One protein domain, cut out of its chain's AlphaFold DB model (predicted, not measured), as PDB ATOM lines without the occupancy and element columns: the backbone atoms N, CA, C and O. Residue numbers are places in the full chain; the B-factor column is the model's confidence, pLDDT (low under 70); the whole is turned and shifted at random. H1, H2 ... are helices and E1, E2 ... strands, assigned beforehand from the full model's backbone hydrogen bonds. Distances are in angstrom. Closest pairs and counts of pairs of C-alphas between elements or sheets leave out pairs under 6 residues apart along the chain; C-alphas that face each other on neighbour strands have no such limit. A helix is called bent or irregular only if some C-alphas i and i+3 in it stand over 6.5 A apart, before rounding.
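Overview. This is residues 11 to 132 of the 143 residues of an uncharacterized protein of Actinobacteria bacterium (UniProt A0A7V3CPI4). One long helix, H2, runs along one side of a core made largely of loop, where the long unnamed stretch 94 to 120 passes through the middle. The small hairpin E1 E2 sits by the last turns of H2, the short helices H3 and H4 follow one another outward from its first half, and the short helices H1, H5 and H6 lie toward another side, while the link 16 to 37 loops out as far as 23 A from the mean of the C-alphas. The printed part has 122 residues, with six named helices and two strands in the order H1 H2 E1 E2 H3 H4 H5 H6; the sheet, E1 - E2, is antiparallel. The class is mostly helix, though under half of the residues are in named elements. The whole is compact, with a radius of gyration of the C-alphas of 14.3 A and spans of 42 by 42 by 26 A.

Along the chain. Find C-alpha 11 at (109.049, 95.633, 123.235), where H1, residues 11 to 15, begins. At C-alpha 38, (98.115, 124.809, 118.576), H2 starts and runs 21.1 A to residue 52. Next come E1, residues 56 to 58, and E2, residues 64 to 66. H3 is residues 77 to 80, and H4, residues 85 to 93, is 12.7 A long. H5 is residues 121 to 126; H6, residues 128 to 132, ends at C-alpha 132, (113.537, 101.479, 135.166).

Arrangement. Start at H2: its residues 40 to 43 alone only just touch H3, with 3 pairs of C-alphas within 8 A, the closest being those of Ile 43 and Pro 77, 6.6 A apart. H3 touches H4, closest at the C-alphas of Ser 80 and Gly 87, 5.2 A apart. Farther along H2, the C-alphas of Leu 50 and Leu 56 are the closest of H2 and E1, 5.4 A apart. E1 and E2 form a hairpin, antiparallel at 122 degrees, with N 57 and O 65 within hydrogen-bond range at 2.9 A. H2 and H5 are near each other, with 6 pairs of C-alphas within 10 A. H5 and H6 meet only through their link. H1 and H6 only just touch, with 3 pairs within 8 A, the closest being the C-alphas of Leu 12 and Cys 128, 6.2 A apart. H6 is irregular, but only just: C-alphas 129 and 132 are 6.8 A apart. Every O i to N i+4 pair is within hydrogen-bond range in H1, H2, H4 and H5; H6 has 0 of 1, with 1 of 2 O i to N i+3 pairs within range, and H3 is too short for an O i to N i+4 pair.

Size, cuts and confidence. The C-alphas farthest apart are those of Ala 85 and Glu 132, at 44.1 A. The printed part has no cut. The links H1 to H2 and H4 to H5 are long; in the second, residues 106 to 107 pair with 111 to 112, antiparallel. Look for pLDDT under 70 at residues 11 to 17, 26 to 37 and 124 to 132; the mean of the printed part is 83.5.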
ATOM      1  N   GLU A  11     110.123  96.326 122.515       60.19
ATOM      2  CA  GLU A  11     109.049  95.633 123.235       60.19
ATOM      3  C   GLU A  11     108.341  96.543 124.260       60.19
ATOM      4  O   GLU A  11     107.114  96.541 124.330       60.19
ATOM      5  N   LEU A  12     109.073  97.420 124.961       62.19
ATOM      6  CA  LEU A  12     108.491  98.348 125.949       62.19
ATOM      7  C   LEU A  12     107.580  99.408 125.315       62.19
ATOM      8  O   LEU A  12     106.635  99.889 125.939       62.19
ATOM      9  N   CYS A  13     107.861  99.790 124.069       62.69
ATOM     10  CA  CYS A  13     107.032 100.745 123.347       62.69
ATOM     11  C   CYS A  13     105.678 100.127 122.954       62.69
ATOM     12  O   CYS A  13     104.658 100.817 122.990       62.69
ATOM     13  N   ASN A  14     105.659  98.825 122.647       62.50
ATOM     14  CA  ASN A  14     104.433  98.058 122.424       62.50
ATOM     15  C   ASN A  14     103.636  97.877 123.732       62.50
ATOM     16  O   ASN A  14     102.443  98.163 123.764       62.50
ATOM     17  N   GLU A  15     104.293  97.501 124.835       66.50
ATOM     18  CA  GLU A  15     103.623  97.254 126.126       66.50
ATOM     19  C   GLU A  15     102.857  98.468 126.669       66.50
ATOM     20  O   GLU A  15     101.761  98.317 127.209       66.50
ATOM     21  N   CYS A  16     103.385  99.684 126.493       65.31
ATOM     22  CA  CYS A  16     102.681 100.907 126.888       65.31
ATOM     23  C   CYS A  16     101.715 101.434 125.812       65.31
ATOM     24  O   CYS A  16     101.096 102.480 126.002       65.31
ATOM     25  N   GLY A  17     101.614 100.769 124.659       65.81
ATOM     26  CA  GLY A  17     100.800 101.208 123.530       65.81
ATOM     27  C   GLY A  17     101.294 102.496 122.863       65.81
ATOM     28  O   GLY A  17     100.508 103.171 122.194       65.81
ATOM     29  N   GLY A  18     102.566 102.868 123.022       71.25
ATOM     30  CA  GLY A  18     103.146 104.067 122.412       71.25
ATOM     31  C   GLY A  18     102.648 105.386 123.010       71.25
ATOM     32  O   GLY A  18     102.525 106.366 122.277       71.25
ATOM     33  N   LEU A  19     102.364 105.438 124.317       70.38
ATOM     34  CA  LEU A  19     101.910 106.658 125.007       70.38
ATOM     35  C   LEU A  19     102.866 107.848 124.821       70.38
ATOM     36  O   LEU A  19     102.414 108.951 124.533       70.38
ATOM     37  N   CYS A  20     104.187 107.628 124.883       73.44
ATOM     38  CA  CYS A  20     105.190 108.671 124.611       73.44
ATOM     39  C   CYS A  20     105.166 109.175 123.158       73.44
ATOM     40  O   CYS A  20     105.698 110.238 122.850       73.44
ATOM     41  N   CYS A  21     104.565 108.402 122.253       79.81
ATOM     42  CA  CYS A  21     104.405 108.737 120.847       79.81
ATOM     43  C   CYS A  21     103.017 109.299 120.534       79.81
ATOM     44  O   CYS A  21     102.765 109.581 119.369       79.81
ATOM     45  N   ALA A  22     102.121 109.487 121.503       81.38
ATOM     46  CA  ALA A  22     100.788 110.042 121.275       81.38
ATOM     47  C   ALA A  22     100.815 111.579 121.124       81.38
ATOM     48  O   ALA A  22     100.134 112.312 121.834       81.38
ATOM     49  N   LEU A  23     101.664 112.057 120.209       81.88
ATOM     50  CA  LEU A  23     102.046 113.461 120.062       81.88
ATOM     51  C   LEU A  23     100.861 114.367 119.731       81.88
ATOM     52  O   LEU A  23     100.816 115.505 120.179       81.88
ATOM     53  N   TYR A  24      99.911 113.869 118.946       84.38
ATOM     54  CA  TYR A  24      98.830 114.680 118.396       84.38
ATOM     55  C   TYR A  24      97.509 114.481 119.152       84.38
ATOM     56  O   TYR A  24      96.444 114.827 118.642       84.38
ATOM     57  N   LEU A  25      97.556 113.917 120.366       77.38
ATOM     58  CA  LEU A  25      96.424 113.933 121.289       77.38
ATOM     59  C   LEU A  25      96.328 115.311 121.948       77.38
ATOM     60  O   LEU A  25      97.033 115.600 122.911       77.38
ATOM     61  N   ALA A  26      95.409 116.139 121.463       64.25
ATOM     62  CA  ALA A  26      94.889 117.259 122.237       64.25
ATOM     63  C   ALA A  26      93.550 116.894 122.817       64.25
ATOM     64  O   ALA A  26      92.513 117.026 122.165       64.25
ATOM     65  N   HIS A  27      93.601 116.465 124.059       60.69
ATOM     66  CA  HIS A  27      92.423 116.317 124.871       60.69
ATOM     67  C   HIS A  27      92.727 116.980 126.208       60.69
ATOM     68  O   HIS A  27      93.776 116.721 126.801       60.69
ATOM     69  N   ASP A  28      91.844 117.873 126.643       61.25
ATOM     70  CA  ASP A  28      91.771 118.242 128.050       61.25
ATOM     71  C   ASP A  28      91.222 117.064 128.877       61.25
ATOM     72  O   ASP A  28      91.006 115.956 128.372       61.25
ATOM     73  N   GLU A  29      91.014 117.299 130.170       46.28
ATOM     74  CA  GLU A  29      90.523 116.290 131.111       46.28
ATOM     75  C   GLU A  29      89.142 115.722 130.728       46.28
ATOM     76  O   GLU A  29      88.835 114.585 131.087       46.28
ATOM     77  N   ASP A  30      88.349 116.461 129.944       51.47
ATOM     78  CA  ASP A  30      87.015 116.064 129.485       51.47
ATOM     79  C   ASP A  30      87.022 115.470 128.065       51.47
ATOM     80  O   ASP A  30      85.972 115.148 127.498       51.47
ATOM     81  N   GLY A  31      88.202 115.292 127.464       49.03
ATOM     82  CA  GLY A  31      88.322 114.774 126.107       49.03
ATOM     83  C   GLY A  31      88.090 115.825 125.020       49.03
ATOM     84  O   GLY A  31      88.045 115.463 123.839       49.03
ATOM     85  N   ALA A  32      87.947 117.107 125.364       51.59
ATOM     86  CA  ALA A  32      87.752 118.180 124.400       51.59
ATOM     87  C   ALA A  32      89.089 118.690 123.848       51.59
ATOM     88  O   ALA A  32      90.132 118.674 124.498       51.59
ATOM     89  N   TYR A  33      89.060 119.127 122.595       60.12
ATOM     90  CA  TYR A  33      90.238 119.632 121.903       60.12
ATOM     91  C   TYR A  33      90.664 121.000 122.461       60.12
ATOM     92  O   TYR A  33      89.869 121.938 122.478       60.12
ATOM     93  N   ILE A  34      91.928 121.124 122.878       62.66
ATOM     94  CA  ILE A  34      92.461 122.239 123.694       62.66
ATOM     95  C   ILE A  34      92.661 123.598 122.982       62.66
ATOM     96  O   ILE A  34      93.229 124.511 123.579       62.66
ATOM     97  N   GLY A  35      92.161 123.805 121.757       58.50
ATOM     98  CA  GLY A  35      92.060 125.151 121.154       58.50
ATOM     99  C   GLY A  35      92.391 125.241 119.662       58.50
ATOM    100  O   GLY A  35      92.777 124.262 119.042       58.50
ATOM    101  N   GLU A  36      92.248 126.421 119.059       63.50
ATOM    102  CA  GLU A  36      92.603 126.667 117.650       63.50
ATOM    103  C   GLU A  36      94.113 126.949 117.485       63.50
ATOM    104  O   GLU A  36      94.740 127.539 118.361       63.50
ATOM    105  N   GLY A  37      94.714 126.516 116.370       69.38
ATOM    106  CA  GLY A  37      96.097 126.847 115.980       69.38
ATOM    107  C   GLY A  37      97.220 126.032 116.638       69.38
ATOM    108  O   GLY A  37      98.235 125.797 115.989       69.38
ATOM    109  N   TRP A  38      97.036 125.522 117.864       81.62
ATOM    110  CA  TRP A  38      98.115 124.809 118.576       81.62
ATOM    111  C   TRP A  38      98.618 123.575 117.803       81.62
ATOM    112  O   TRP A  38      99.820 123.336 117.768       81.62
ATOM    113  N   LEU A  39      97.728 122.801 117.165       84.62
ATOM    114  CA  LEU A  39      98.101 121.541 116.510       84.62
ATOM    115  C   LEU A  39      98.938 121.754 115.258       84.62
ATOM    116  O   LEU A  39      99.877 121.003 115.038       84.62
ATOM    117  N   GLU A  40      98.606 122.750 114.438       88.38
ATOM    118  CA  GLU A  40      99.360 123.027 113.213       88.38
ATOM    119  C   GLU A  40     100.785 123.466 113.563       88.38
ATOM    120  O   GLU A  40     101.747 122.874 113.080       88.38
ATOM    121  N   GLU A  41     100.930 124.413 114.494       88.56
ATOM    122  CA  GLU A  41     102.240 124.853 114.991       88.56
ATOM    123  C   GLU A  41     103.019 123.703 115.649       88.56
ATOM    124  O   GLU A  41     104.231 123.570 115.468       88.56
ATOM    125  N   TYR A  42     102.326 122.833 116.385       88.81
ATOM    126  CA  TYR A  42     102.935 121.682 117.039       88.81
ATOM    127  C   TYR A  42     103.375 120.598 116.045       88.81
ATOM    128  O   TYR A  42     104.427 119.984 116.232       88.81
ATOM    129  N   ILE A  43     102.615 120.380 114.970       92.38
ATOM    130  CA  ILE A  43     103.001 119.501 113.862       92.38
ATOM    131  C   ILE A  43     104.277 120.025 113.201       92.38
ATOM    132  O   ILE A  43     105.225 119.256 113.042       92.38
ATOM    133  N   GLU A  44     104.337 121.318 112.879       93.81
ATOM    134  CA  GLU A  44     105.525 121.927 112.266       93.81
ATOM    135  C   GLU A  44     106.758 121.828 113.181       93.81
ATOM    136  O   GLU A  44     107.842 121.452 112.730       93.81
ATOM    137  N   LEU A  45     106.590 122.033 114.492       92.50
ATOM    138  CA  LEU A  45     107.658 121.828 115.474       92.50
ATOM    139  C   LEU A  45     108.201 120.388 115.464       92.50
ATOM    140  O   LEU A  45     109.411 120.166 115.556       92.50
ATOM    141  N   TRP A  46     107.325 119.385 115.392       93.25
ATOM    142  CA  TRP A  46     107.754 117.985 115.356       93.25
ATOM    143  C   TRP A  46     108.408 117.601 114.038       93.25
ATOM    144  O   TRP A  46     109.383 116.849 114.044       93.25
ATOM    145  N   ILE A  47     107.918 118.145 112.929       95.62
ATOM    146  CA  ILE A  47     108.547 118.015 111.618       95.62
ATOM    147  C   ILE A  47     109.981 118.542 111.660       95.62
ATOM    148  O   ILE A  47     110.900 117.812 111.293       95.62
ATOM    149  N   GLU A  48     110.186 119.760 112.168       95.94
ATOM    150  CA  GLU A  48     111.514 120.366 112.286       95.94
ATOM    151  C   GLU A  48     112.458 119.469 113.094       95.94
ATOM    152  O   GLU A  48     113.572 119.165 112.661       95.94
ATOM    153  N   ARG A  49     111.990 118.972 114.244       94.88
ATOM    154  CA  ARG A  49     112.772 118.095 115.126       94.88
ATOM    155  C   ARG A  49     113.150 116.768 114.468       94.88
ATOM    156  O   ARG A  49     114.284 116.322 114.625       94.88
ATOM    157  N   LEU A  50     112.217 116.135 113.758       95.12
ATOM    158  CA  LEU A  50     112.441 114.848 113.092       95.12
ATOM    159  C   LEU A  50     113.311 114.995 111.839       95.12
ATOM    160  O   LEU A  50     114.092 114.102 111.515       95.12
ATOM    161  N   SER A  51     113.228 116.128 111.146       96.69
ATOM    162  CA  SER A  51     114.159 116.432 110.062       96.69
ATOM    163  C   SER A  51     115.559 116.729 110.586       96.69
ATOM    164  O   SER A  51     116.532 116.205 110.046       96.69
ATOM    165  N   ALA A  52     115.680 117.486 111.680       96.00
ATOM    166  CA  ALA A  52     116.965 117.767 112.317       96.00
ATOM    167  C   ALA A  52     117.666 116.499 112.837       96.00
ATOM    168  O   ALA A  52     118.895 116.434 112.817       96.00
ATOM    169  N   SER A  53     116.910 115.479 113.259       94.12
ATOM    170  CA  SER A  53     117.466 114.184 113.670       94.12
ATOM    171  C   SER A  53     117.796 113.246 112.503       94.12
ATOM    172  O   SER A  53     118.351 112.173 112.723       94.12
ATOM    173  N   GLY A  54     117.457 113.613 111.262       96.50
ATOM    174  CA  GLY A  54     117.636 112.762 110.085       96.50
ATOM    175  C   GLY A  54     116.577 111.665 109.921       96.50
ATOM    176  O   GLY A  54     116.690 110.847 109.010       96.50
ATOM    177  N   ALA A  55     115.530 111.642 110.751       96.06
ATOM    178  CA  ALA A  55     114.408 110.716 110.581       96.06
ATOM    179  C   ALA A  55     113.542 111.064 109.366       96.06
ATOM    180  O   ALA A  55     113.066 110.168 108.672       96.06
ATOM    181  N   LEU A  56     113.346 112.359 109.106       97.88
ATOM    182  CA  LEU A  56     112.385 112.853 108.124       97.88
ATOM    183  C   LEU A  56     113.059 113.669 107.017       97.88
ATOM    184  O   LEU A  56     113.751 114.651 107.290       97.88
ATOM    185  N   GLY A  57     112.812 113.289 105.766       97.62
ATOM    186  CA  GLY A  57     113.206 114.037 104.576       97.62
ATOM    187  C   GLY A  57     112.009 114.654 103.853       97.62
ATOM    188  O   GLY A  57     110.852 114.380 104.175       97.62
ATOM    189  N   PHE A  58     112.311 115.461 102.836       97.62
ATOM    190  CA  PHE A  58     111.323 116.025 101.919       97.62
ATOM    191  C   PHE A  58     111.752 115.815 100.470       97.62
ATOM    192  O   PHE A  58     112.926 116.004 100.139       97.62
ATOM    193  N   ASP A  59     110.807 115.438  99.611       96.69
ATOM    194  CA  ASP A  59     111.026 115.400  98.166       96.69
ATOM    195  C   ASP A  59     110.889 116.795  97.519       96.69
ATOM    196  O   ASP A  59     110.640 117.804  98.185       96.69
ATOM    197  N   ALA A  60     111.064 116.859  96.195       95.88
ATOM    198  CA  ALA A  60     110.974 118.108  95.436       95.88
ATOM    199  C   ALA A  60     109.576 118.757  95.476       95.88
ATOM    200  O   ALA A  60     109.464 119.962  95.255       95.88
ATOM    201  N   ASP A  61     108.536 117.976  95.780       94.62
ATOM    202  CA  ASP A  61     107.148 118.424  95.886       94.62
ATOM    203  C   ASP A  61     106.761 118.765  97.342       94.62
ATOM    204  O   ASP A  61     105.604 119.082  97.625       94.62
ATOM    205  N   GLY A  62     107.713 118.703  98.283       92.88
ATOM    206  CA  GLY A  62     107.491 118.979  99.703       92.88
ATOM    207  C   GLY A  62     106.751 117.863 100.447       92.88
ATOM    208  O   GLY A  62     106.226 118.088 101.549       92.88
ATOM    209  N   ARG A  63     106.686 116.658  99.871       94.38
ATOM    210  CA  ARG A  63     106.121 115.481 100.535       94.38
ATOM    211  C   ARG A  63     107.134 114.904 101.499       94.38
ATOM    212  O   ARG A  63     108.328 114.867 101.215       94.38
ATOM    213  N   MET A  64     106.627 114.449 102.636       96.62
ATOM    214  CA  MET A  64     107.427 113.725 103.609       96.62
ATOM    215  C   MET A  64     107.899 112.397 103.022       96.62
ATOM    216  O   MET A  64     107.091 111.645 102.479       96.62
ATOM    217  N   VAL A  65     109.191 112.125 103.162       97.50
ATOM    218  CA  VAL A  65     109.841 110.877 102.743       97.50
ATOM    219  C   VAL A  65     110.829 110.416 103.812       97.50
ATOM    220  O   VAL A  65     111.116 111.154 104.763       97.50
ATOM    221  N   ALA A  66     111.388 109.217 103.659       97.81
ATOM    222  CA  ALA A  66     112.458 108.744 104.524       97.81
ATOM    223  C   ALA A  66     113.648 109.722 104.555       97.81
ATOM    224  O   ALA A  66     114.146 110.171 103.520       97.81
ATOM    225  N   GLY A  67     114.122 110.036 105.764       97.25
ATOM    226  CA  GLY A  67     115.389 110.734 105.964       97.25
ATOM    227  C   GLY A  67     116.601 109.801 105.829       97.25
ATOM    228  O   GLY A  67     116.531 108.718 105.247       97.25
ATOM    229  N   THR A  68     117.730 110.186 106.426       97.12
ATOM    230  CA  THR A  68     118.939 109.343 106.479       97.12
ATOM    231  C   THR A  68     118.740 108.060 107.288       97.12
ATOM    232  O   THR A  68     119.477 107.101 107.076       97.12
ATOM    233  N   ALA A  69     117.716 108.014 108.147       93.94
ATOM    234  CA  ALA A  69     117.278 106.804 108.839       93.94
ATOM    235  C   ALA A  69     116.753 105.708 107.888       93.94
ATOM    236  O   ALA A  69     116.701 104.542 108.272       93.94
ATOM    237  N   GLY A  70     116.339 106.061 106.662       97.25
ATOM    238  CA  GLY A  70     115.833 105.104 105.671       97.25
ATOM    239  C   GLY A  70     114.448 104.520 105.981       97.25
ATOM    240  O   GLY A  70     114.075 103.507 105.395       97.25
ATOM    241  N   ILE A  71     113.692 105.139 106.893       96.31
ATOM    242  CA  ILE A  71     112.351 104.704 107.301       96.31
ATOM    243  C   ILE A  71     111.331 105.728 106.825       96.31
ATOM    244  O   ILE A  71     111.435 106.907 107.154       96.31
ATOM    245  N   GLU A  72     110.340 105.270 106.062       96.94
ATOM    246  CA  GLU A  72     109.247 106.117 105.585       96.94
ATOM    247  C   GLU A  72     108.259 106.437 106.721       96.94
ATOM    248  O   GLU A  72     107.931 105.550 107.520       96.94
ATOM    249  N   PRO A  73     107.750 107.678 106.805       97.12
ATOM    250  CA  PRO A  73     106.686 108.014 107.736       97.12
ATOM    251  C   PRO A  73     105.385 107.304 107.341       97.12
ATOM    252  O   PRO A  73     104.997 107.243 106.176       97.12
ATOM    253  N   LEU A  74     104.674 106.794 108.342       96.94
ATOM    254  CA  LEU A  74     103.422 106.053 108.195       96.94
ATOM    255  C   LEU A  74     102.256 106.943 107.741       96.94
ATOM    256  O   LEU A  74     101.331 106.470 107.086       96.94
ATOM    257  N   HIS A  75     102.286 108.227 108.097       97.06
ATOM    258  CA  HIS A  75     101.335 109.233 107.631       97.06
ATOM    259  C   HIS A  75     101.968 110.632 107.671       97.06
ATOM    260  O   HIS A  75     102.910 110.876 108.421       97.06
ATOM    261  N   ASP A  76     101.425 111.565 106.891       96.94
ATOM    262  CA  ASP A  76     101.758 112.988 106.963       96.94
ATOM    263  C   ASP A  76     100.791 113.669 107.949       96.94
ATOM    264  O   ASP A  76      99.595 113.782 107.644       96.94
ATOM    265  N   PRO A  77     101.256 114.123 109.129       94.81
ATOM    266  CA  PRO A  77     100.403 114.778 110.112       94.81
ATOM    267  C   PRO A  77      99.746 116.062 109.586       94.81
ATOM    268  O   PRO A  77      98.613 116.348 109.973       94.81
ATOM    269  N   ARG A  78     100.372 116.779 108.639       94.81
ATOM    270  CA  ARG A  78      99.797 117.989 108.018       94.81
ATOM    271  C   ARG A  78      98.556 117.679 107.190       94.81
ATOM    272  O   ARG A  78      97.746 118.571 106.950       94.81
ATOM    273  N   LEU A  79      98.414 116.436 106.723       95.19
ATOM    274  CA  LEU A  79      97.244 115.959 105.985       95.19
ATOM    275  C   LEU A  79      96.278 115.212 106.902       95.19
ATOM    276  O   LEU A  79      95.080 115.493 106.885       95.19
ATOM    277  N   SER A  80      96.773 114.290 107.734       93.88
ATOM    278  CA  SER A  80      95.915 113.455 108.580       93.88
ATOM    279  C   SER A  80      95.137 114.246 109.626       93.88
ATOM    280  O   SER A  80      94.068 113.792 110.028       93.88
ATOM    281  N   HIS A  81      95.631 115.415 110.042       90.31
ATOM    282  CA  HIS A  81      94.971 116.279 111.027       90.31
ATOM    283  C   HIS A  81      94.164 117.424 110.425       90.31
ATOM    284  O   HIS A  81      93.576 118.207 111.168       90.31
ATOM    285  N   ARG A  82      94.057 117.517 109.091       89.69
ATOM    286  CA  ARG A  82      93.176 118.527 108.498       89.69
ATOM    287  C   ARG A  82      91.718 118.240 108.890       89.69
ATOM    288  O   ARG A  82      91.267 117.092 108.738       89.69
ATOM    289  N   PRO A  83      90.961 119.258 109.336       87.12
ATOM    290  CA  PRO A  83      89.558 119.115 109.725       87.12
ATOM    291  C   PRO A  83      88.598 119.191 108.524       87.12
ATOM    292  O   PRO A  83      87.398 119.384 108.697       87.12
ATOM    293  N   ASP A  84      89.117 119.080 107.301       87.25
ATOM    294  CA  ASP A  84      88.369 119.237 106.058       87.25
ATOM    295  C   ASP A  84      88.274 117.926 105.259       87.25
ATOM    296  O   ASP A  84      88.820 116.882 105.630       87.25
ATOM    297  N   ALA A  85      87.579 117.995 104.120       93.94
ATOM    298  CA  ALA A  85      87.396 116.860 103.218       93.94
ATOM    299  C   ALA A  85      88.722 116.309 102.658       93.94
ATOM    300  O   ALA A  85      88.790 115.137 102.294       93.94
ATOM    301  N   VAL A  86      89.783 117.126 102.599       95.19
ATOM    302  CA  VAL A  86      91.113 116.674 102.163       95.19
ATOM    303  C   VAL A  86      91.719 115.760 103.223       95.19
ATOM    304  O   VAL A  86      92.206 114.681 102.888       95.19
ATOM    305  N   GLY A  87      91.641 116.153 104.497       92.81
ATOM    306  CA  GLY A  87      92.087 115.309 105.604       92.81
ATOM    307  C   GLY A  87      91.290 114.017 105.721       92.81
ATOM    308  O   GLY A  87      91.870 112.952 105.923       92.81
ATOM    309  N   GLU A  88      89.970 114.080 105.543       93.69
ATOM    310  CA  GLU A  88      89.117 112.887 105.535       93.69
ATOM    311  C   GLU A  88      89.501 111.915 104.414       93.69
ATOM    312  O   GLU A  88      89.739 110.735 104.681       93.69
ATOM    313  N   ALA A  89      89.638 112.415 103.183       97.62
ATOM    314  CA  ALA A  89      90.044 111.602 102.042       97.62
ATOM    315  C   ALA A  89      91.427 110.977 102.256       97.62
ATOM    316  O   ALA A  89      91.614 109.796 101.976       97.62
ATOM    317  N   TYR A  90      92.381 111.738 102.800       97.06
ATOM    318  CA  TYR A  90      93.712 111.231 103.113       97.06
ATOM    319  C   TYR A  90      93.666 110.117 104.163       97.06
ATOM    320  O   TYR A  90      94.209 109.036 103.927       97.06
ATOM    321  N   ARG A  91      92.956 110.324 105.283       96.12
ATOM    322  CA  ARG A  91      92.782 109.299 106.326       96.12
ATOM    323  C   ARG A  91      92.140 108.022 105.776       96.12
ATOM    324  O   ARG A  91      92.535 106.938 106.186       96.12
ATOM    325  N   ALA A  92      91.221 108.129 104.816       97.31
ATOM    326  CA  ALA A  92      90.606 106.970 104.167       97.31
ATOM    327  C   ALA A  92      91.577 106.142 103.300       97.31
ATOM    328  O   ALA A  92      91.285 104.983 103.007       97.31
ATOM    329  N   THR A  93      92.723 106.703 102.892       97.69
ATOM    330  CA  THR A  93      93.775 105.952 102.179       97.69
ATOM    331  C   THR A  93      94.736 105.212 103.106       97.69
ATOM    332  O   THR A  93      95.469 104.335 102.645       97.69
ATOM    333  N   LEU A  94      94.750 105.553 104.397       96.94
ATOM    334  CA  LEU A  94      95.657 104.945 105.361       96.94
ATOM    335  C   LEU A  94      95.169 103.540 105.747       96.94
ATOM    336  O   LEU A  94      93.963 103.317 105.895       96.94
ATOM    337  N   PRO A  95      96.082 102.578 105.965       96.56
ATOM    338  CA  PRO A  95      95.739 101.323 106.614       96.56
ATOM    339  C   PRO A  95      95.019 101.551 107.951       96.56
ATOM    340  O   PRO A  95      95.442 102.372 108.759       96.56
ATOM    341  N   GLY A  96      93.969 100.771 108.222       93.75
ATOM    342  CA  GLY A  96      93.115 100.964 109.406       93.75
ATOM    343  C   GLY A  96      93.799 100.751 110.763       93.75
ATOM    344  O   GLY A  96      93.204 101.053 111.792       93.75
ATOM    345  N   TRP A  97      95.029 100.234 110.784       92.69
ATOM    346  CA  TRP A  97      95.836 100.088 111.998       92.69
ATOM    347  C   TRP A  97      96.656 101.345 112.337       92.69
ATOM    348  O   TRP A  97      97.210 101.423 113.434       92.69
ATOM    349  N   ILE A  98      96.747 102.325 111.428       93.88
ATOM    350  CA  ILE A  98      97.450 103.586 111.683       93.88
ATOM    351  C   ILE A  98      96.596 104.468 112.595       93.88
ATOM    352  O   ILE A  98      95.513 104.916 112.221       93.88
ATOM    353  N   ASP A  99      97.122 104.771 113.781       90.81
ATOM    354  CA  ASP A  99      96.545 105.766 114.683       90.81
ATOM    355  C   ASP A  99      97.180 107.134 114.419       90.81
ATOM    356  O   ASP A  99      98.272 107.425 114.903       90.81
ATOM    357  N   VAL A 100      96.477 107.991 113.675       91.75
ATOM    358  CA  VAL A 100      96.964 109.329 113.287       91.75
ATOM    359  C   VAL A 100      97.203 110.267 114.473       91.75
ATOM    360  O   VAL A 100      97.827 111.311 114.312       91.75
ATOM    361  N   ARG A 101      96.724 109.917 115.675       87.81
ATOM    362  CA  ARG A 101      96.991 110.672 116.910       87.81
ATOM    363  C   ARG A 101      98.402 110.405 117.445       87.81
ATOM    364  O   ARG A 101      98.877 111.126 118.324       87.81
ATOM    365  N   LYS A 102      99.077 109.378 116.925       89.56
ATOM    366  CA  LYS A 102     100.456 109.035 117.263       89.56
ATOM    367  C   LYS A 102     101.443 109.642 116.268       89.56
ATOM    368  O   LYS A 102     101.077 110.116 115.202       89.56
ATOM    369  N   CYS A 103     102.715 109.629 116.650       92.00
ATOM    370  CA  CYS A 103     103.841 109.974 115.800       92.00
ATOM    371  C   CYS A 103     103.805 109.134 114.519       92.00
ATOM    372  O   CYS A 103     103.563 107.927 114.567       92.00
ATOM    373  N   GLN A 104     104.178 109.755 113.406       95.38
ATOM    374  CA  GLN A 104     104.267 109.147 112.084       95.38
ATOM    375  C   GLN A 104     105.287 108.000 111.971       95.38
ATOM    376  O   GLN A 104     105.405 107.401 110.914       95.38
ATOM    377  N   PHE A 105     106.010 107.658 113.038       93.88
ATOM    378  CA  PHE A 105     106.904 106.497 113.101       93.88
ATOM    379  C   PHE A 105     106.494 105.478 114.179       93.88
ATOM    380  O   PHE A 105     107.287 104.611 114.535       93.88
ATOM    381  N   CYS A 106     105.290 105.592 114.747       89.69
ATOM    382  CA  CYS A 106     104.789 104.678 115.770       89.69
ATOM    383  C   CYS A 106     103.939 103.569 115.142       89.69
ATOM    384  O   CYS A 106     102.830 103.814 114.675       89.69
ATOM    385  N   HIS A 107     104.425 102.335 115.202       88.06
ATOM    386  CA  HIS A 107     103.688 101.146 114.798       88.06
ATOM    387  C   HIS A 107     103.066 100.461 116.028       88.06
ATOM    388  O   HIS A 107     103.728 100.366 117.064       88.06
ATOM    389  N   PRO A 108     101.816  99.970 115.961       81.62
ATOM    390  CA  PRO A 108     101.144  99.388 117.123       81.62
ATOM    391  C   PRO A 108     101.823  98.122 117.658       81.62
ATOM    392  O   PRO A 108     101.757  97.879 118.853       81.62
ATOM    393  N   GLU A 109     102.488  97.337 116.806       81.88
ATOM    394  CA  GLU A 109     103.097  96.062 117.221       81.88
ATOM    395  C   GLU A 109     104.588  96.177 117.561       81.88
ATOM    396  O   GLU A 109     105.101  95.424 118.383       81.88
ATOM    397  N   THR A 110     105.300  97.107 116.923       79.62
ATOM    398  CA  THR A 110     106.768  97.220 117.022       79.62
ATOM    399  C   THR A 110     107.212  98.505 117.717       79.62
ATOM    400  O   THR A 110     108.397  98.679 117.994       79.62
ATOM    401  N   GLY A 111     106.270  99.396 118.033       81.81
ATOM    402  CA  GLY A 111     106.548 100.667 118.678       81.81
ATOM    403  C   GLY A 111     107.194 101.683 117.738       81.81
ATOM    404  O   GLY A 111     106.832 101.795 116.566       81.81
ATOM    405  N   CYS A 112     108.133 102.469 118.264       86.31
ATOM    406  CA  CYS A 112     108.877 103.439 117.469       86.31
ATOM    407  C   CYS A 112     109.773 102.717 116.456       86.31
ATOM    408  O   CYS A 112     110.685 101.989 116.842       86.31
ATOM    409  N   LEU A 113     109.529 102.964 115.169       88.69
ATOM    410  CA  LEU A 113     110.301 102.381 114.075       88.69
ATOM    411  C   LEU A 113     111.706 102.983 113.962       88.69
ATOM    412  O   LEU A 113     112.587 102.351 113.396       88.69
ATOM    413  N   LEU A 114     111.929 104.189 114.493       88.50
ATOM    414  CA  LEU A 114     113.212 104.874 114.372       88.50
ATOM    415  C   LEU A 114     114.287 104.236 115.267       88.50
ATOM    416  O   LEU A 114     114.056 104.115 116.486       88.50
ATOM    417  N   PRO A 115     115.484 103.951 114.713       86.69
ATOM    418  CA  PRO A 115     116.665 103.675 115.517       86.69
ATOM    419  C   PRO A 115     116.965 104.860 116.428       86.69
ATOM    420  O   PRO A 115     116.654 106.012 116.099       86.69
ATOM    421  N   ARG A 116     117.541 104.581 117.598       81.75
ATOM    422  CA  ARG A 116     117.702 105.576 118.669       81.75
ATOM    423  C   ARG A 116     118.407 106.853 118.210       81.75
ATOM    424  O   ARG A 116     117.950 107.943 118.546       81.75
ATOM    425  N   GLU A 117     119.483 106.725 117.447       86.06
ATOM    426  CA  GLU A 117     120.307 107.836 116.966       86.06
ATOM    427  C   GLU A 117     119.575 108.783 116.005       86.06
ATOM    428  O   GLU A 117     120.001 109.924 115.842       86.06
ATOM    429  N   PHE A 118     118.463 108.338 115.410       91.50
ATOM    430  CA  PHE A 118     117.637 109.141 114.507       91.50
ATOM    431  C   PHE A 118     116.376 109.691 115.171       91.50
ATOM    432  O   PHE A 118     115.610 110.421 114.541       91.50
ATOM    433  N   ARG A 119     116.113 109.370 116.440       88.12
ATOM    434  CA  ARG A 119     114.995 109.970 117.175       88.12
ATOM    435  C   ARG A 119     115.318 111.430 117.488       88.12
ATOM    436  O   ARG A 119     116.467 111.779 117.749       88.12
ATOM    437  N   ALA A 120     114.301 112.290 117.515       87.38
ATOM    438  CA  ALA A 120     114.480 113.641 118.040       87.38
ATOM    439  C   ALA A 120     115.020 113.570 119.482       87.38
ATOM    440  O   ALA A 120     114.616 112.691 120.241       87.38
ATOM    441  N   THR A 121     115.892 114.499 119.885       82.38
ATOM    442  CA  THR A 121     116.532 114.477 121.218       82.38
ATOM    443  C   THR A 121     115.516 114.345 122.350       82.38
ATOM    444  O   THR A 121     115.679 113.509 123.232       82.38
ATOM    445  N   ILE A 122     114.411 115.091 122.256       76.50
ATOM    446  CA  ILE A 122     113.314 115.028 123.222       76.50
ATOM    447  C   ILE A 122     112.670 113.639 123.280       76.50
ATOM    448  O   ILE A 122     112.288 113.193 124.350       76.50
ATOM    449  N   CYS A 123     112.593 112.892 122.175       78.94
ATOM    450  CA  CYS A 123     112.120 111.514 122.248       78.94
ATOM    451  C   CYS A 123     113.002 110.719 123.206       78.94
ATOM    452  O   CYS A 123     112.435 110.059 124.059       78.94
ATOM    453  N   GLY A 124     114.332 110.863 123.128       66.31
ATOM    454  CA  GLY A 124     115.321 110.257 124.033       66.31
ATOM    455  C   GLY A 124     115.115 110.572 125.521       66.31
ATOM    456  O   GLY A 124     115.420 109.737 126.367       66.31
ATOM    457  N   GLU A 125     114.561 111.742 125.833       66.88
ATOM    458  CA  GLU A 125     114.254 112.181 127.201       66.88
ATOM    459  C   GLU A 125     112.947 111.583 127.738       66.88
ATOM    460  O   GLU A 125     112.829 111.385 128.943       66.88
ATOM    461  N   TRP A 126     111.989 111.270 126.856       59.00
ATOM    462  CA  TRP A 126     110.638 110.801 127.200       59.00
ATOM    463  C   TRP A 126     110.344 109.355 126.732       59.00
ATOM    464  O   TRP A 126     109.194 108.911 126.783       59.00
ATOM    465  N   VAL A 127     111.356 108.596 126.272       59.38
ATOM    466  CA  VAL A 127     111.205 107.182 125.862       59.38
ATOM    467  C   VAL A 127     110.807 106.329 127.068       59.38
ATOM    468  O   VAL A 127     111.228 106.567 128.197       59.38
ATOM    469  N   CYS A 128     110.114 105.223 126.799       56.06
ATOM    470  CA  CYS A 128     109.907 104.089 127.710       56.06
ATOM    471  C   CYS A 128     111.188 103.540 128.386       56.06
ATOM    472  O   CYS A 128     111.089 102.758 129.324       56.06
ATOM    473  N   GLU A 129     112.383 103.972 127.979       51.00
ATOM    474  CA  GLU A 129     113.637 103.768 128.723       51.00
ATOM    475  C   GLU A 129     113.618 104.411 130.127       51.00
ATOM    476  O   GLU A 129     114.448 104.081 130.966       51.00
ATOM    477  N   LEU A 130     112.636 105.276 130.419       44.62
ATOM    478  CA  LEU A 130     112.360 105.833 131.748       44.62
ATOM    479  C   LEU A 130     111.770 104.836 132.761       44.62
ATOM    480  O   LEU A 130     111.785 105.108 133.960       44.62
ATOM    481  N   TRP A 131     111.233 103.688 132.339       48.44
ATOM    482  CA  TRP A 131     110.487 102.818 133.261       48.44
ATOM    483  C   TRP A 131     111.369 101.941 134.161       48.44
ATOM    484  O   TRP A 131     110.845 101.181 134.971       48.44
ATOM    485  N   GLU A 132     112.698 102.075 134.116       49.06
ATOM    486  CA  GLU A 132     113.537 101.479 135.166       49.06
ATOM    487  C   GLU A 132     113.432 102.225 136.509       49.06
ATOM    488  O   GLU A 132     113.774 101.654 137.545       49.06
TER     489      GLU A 132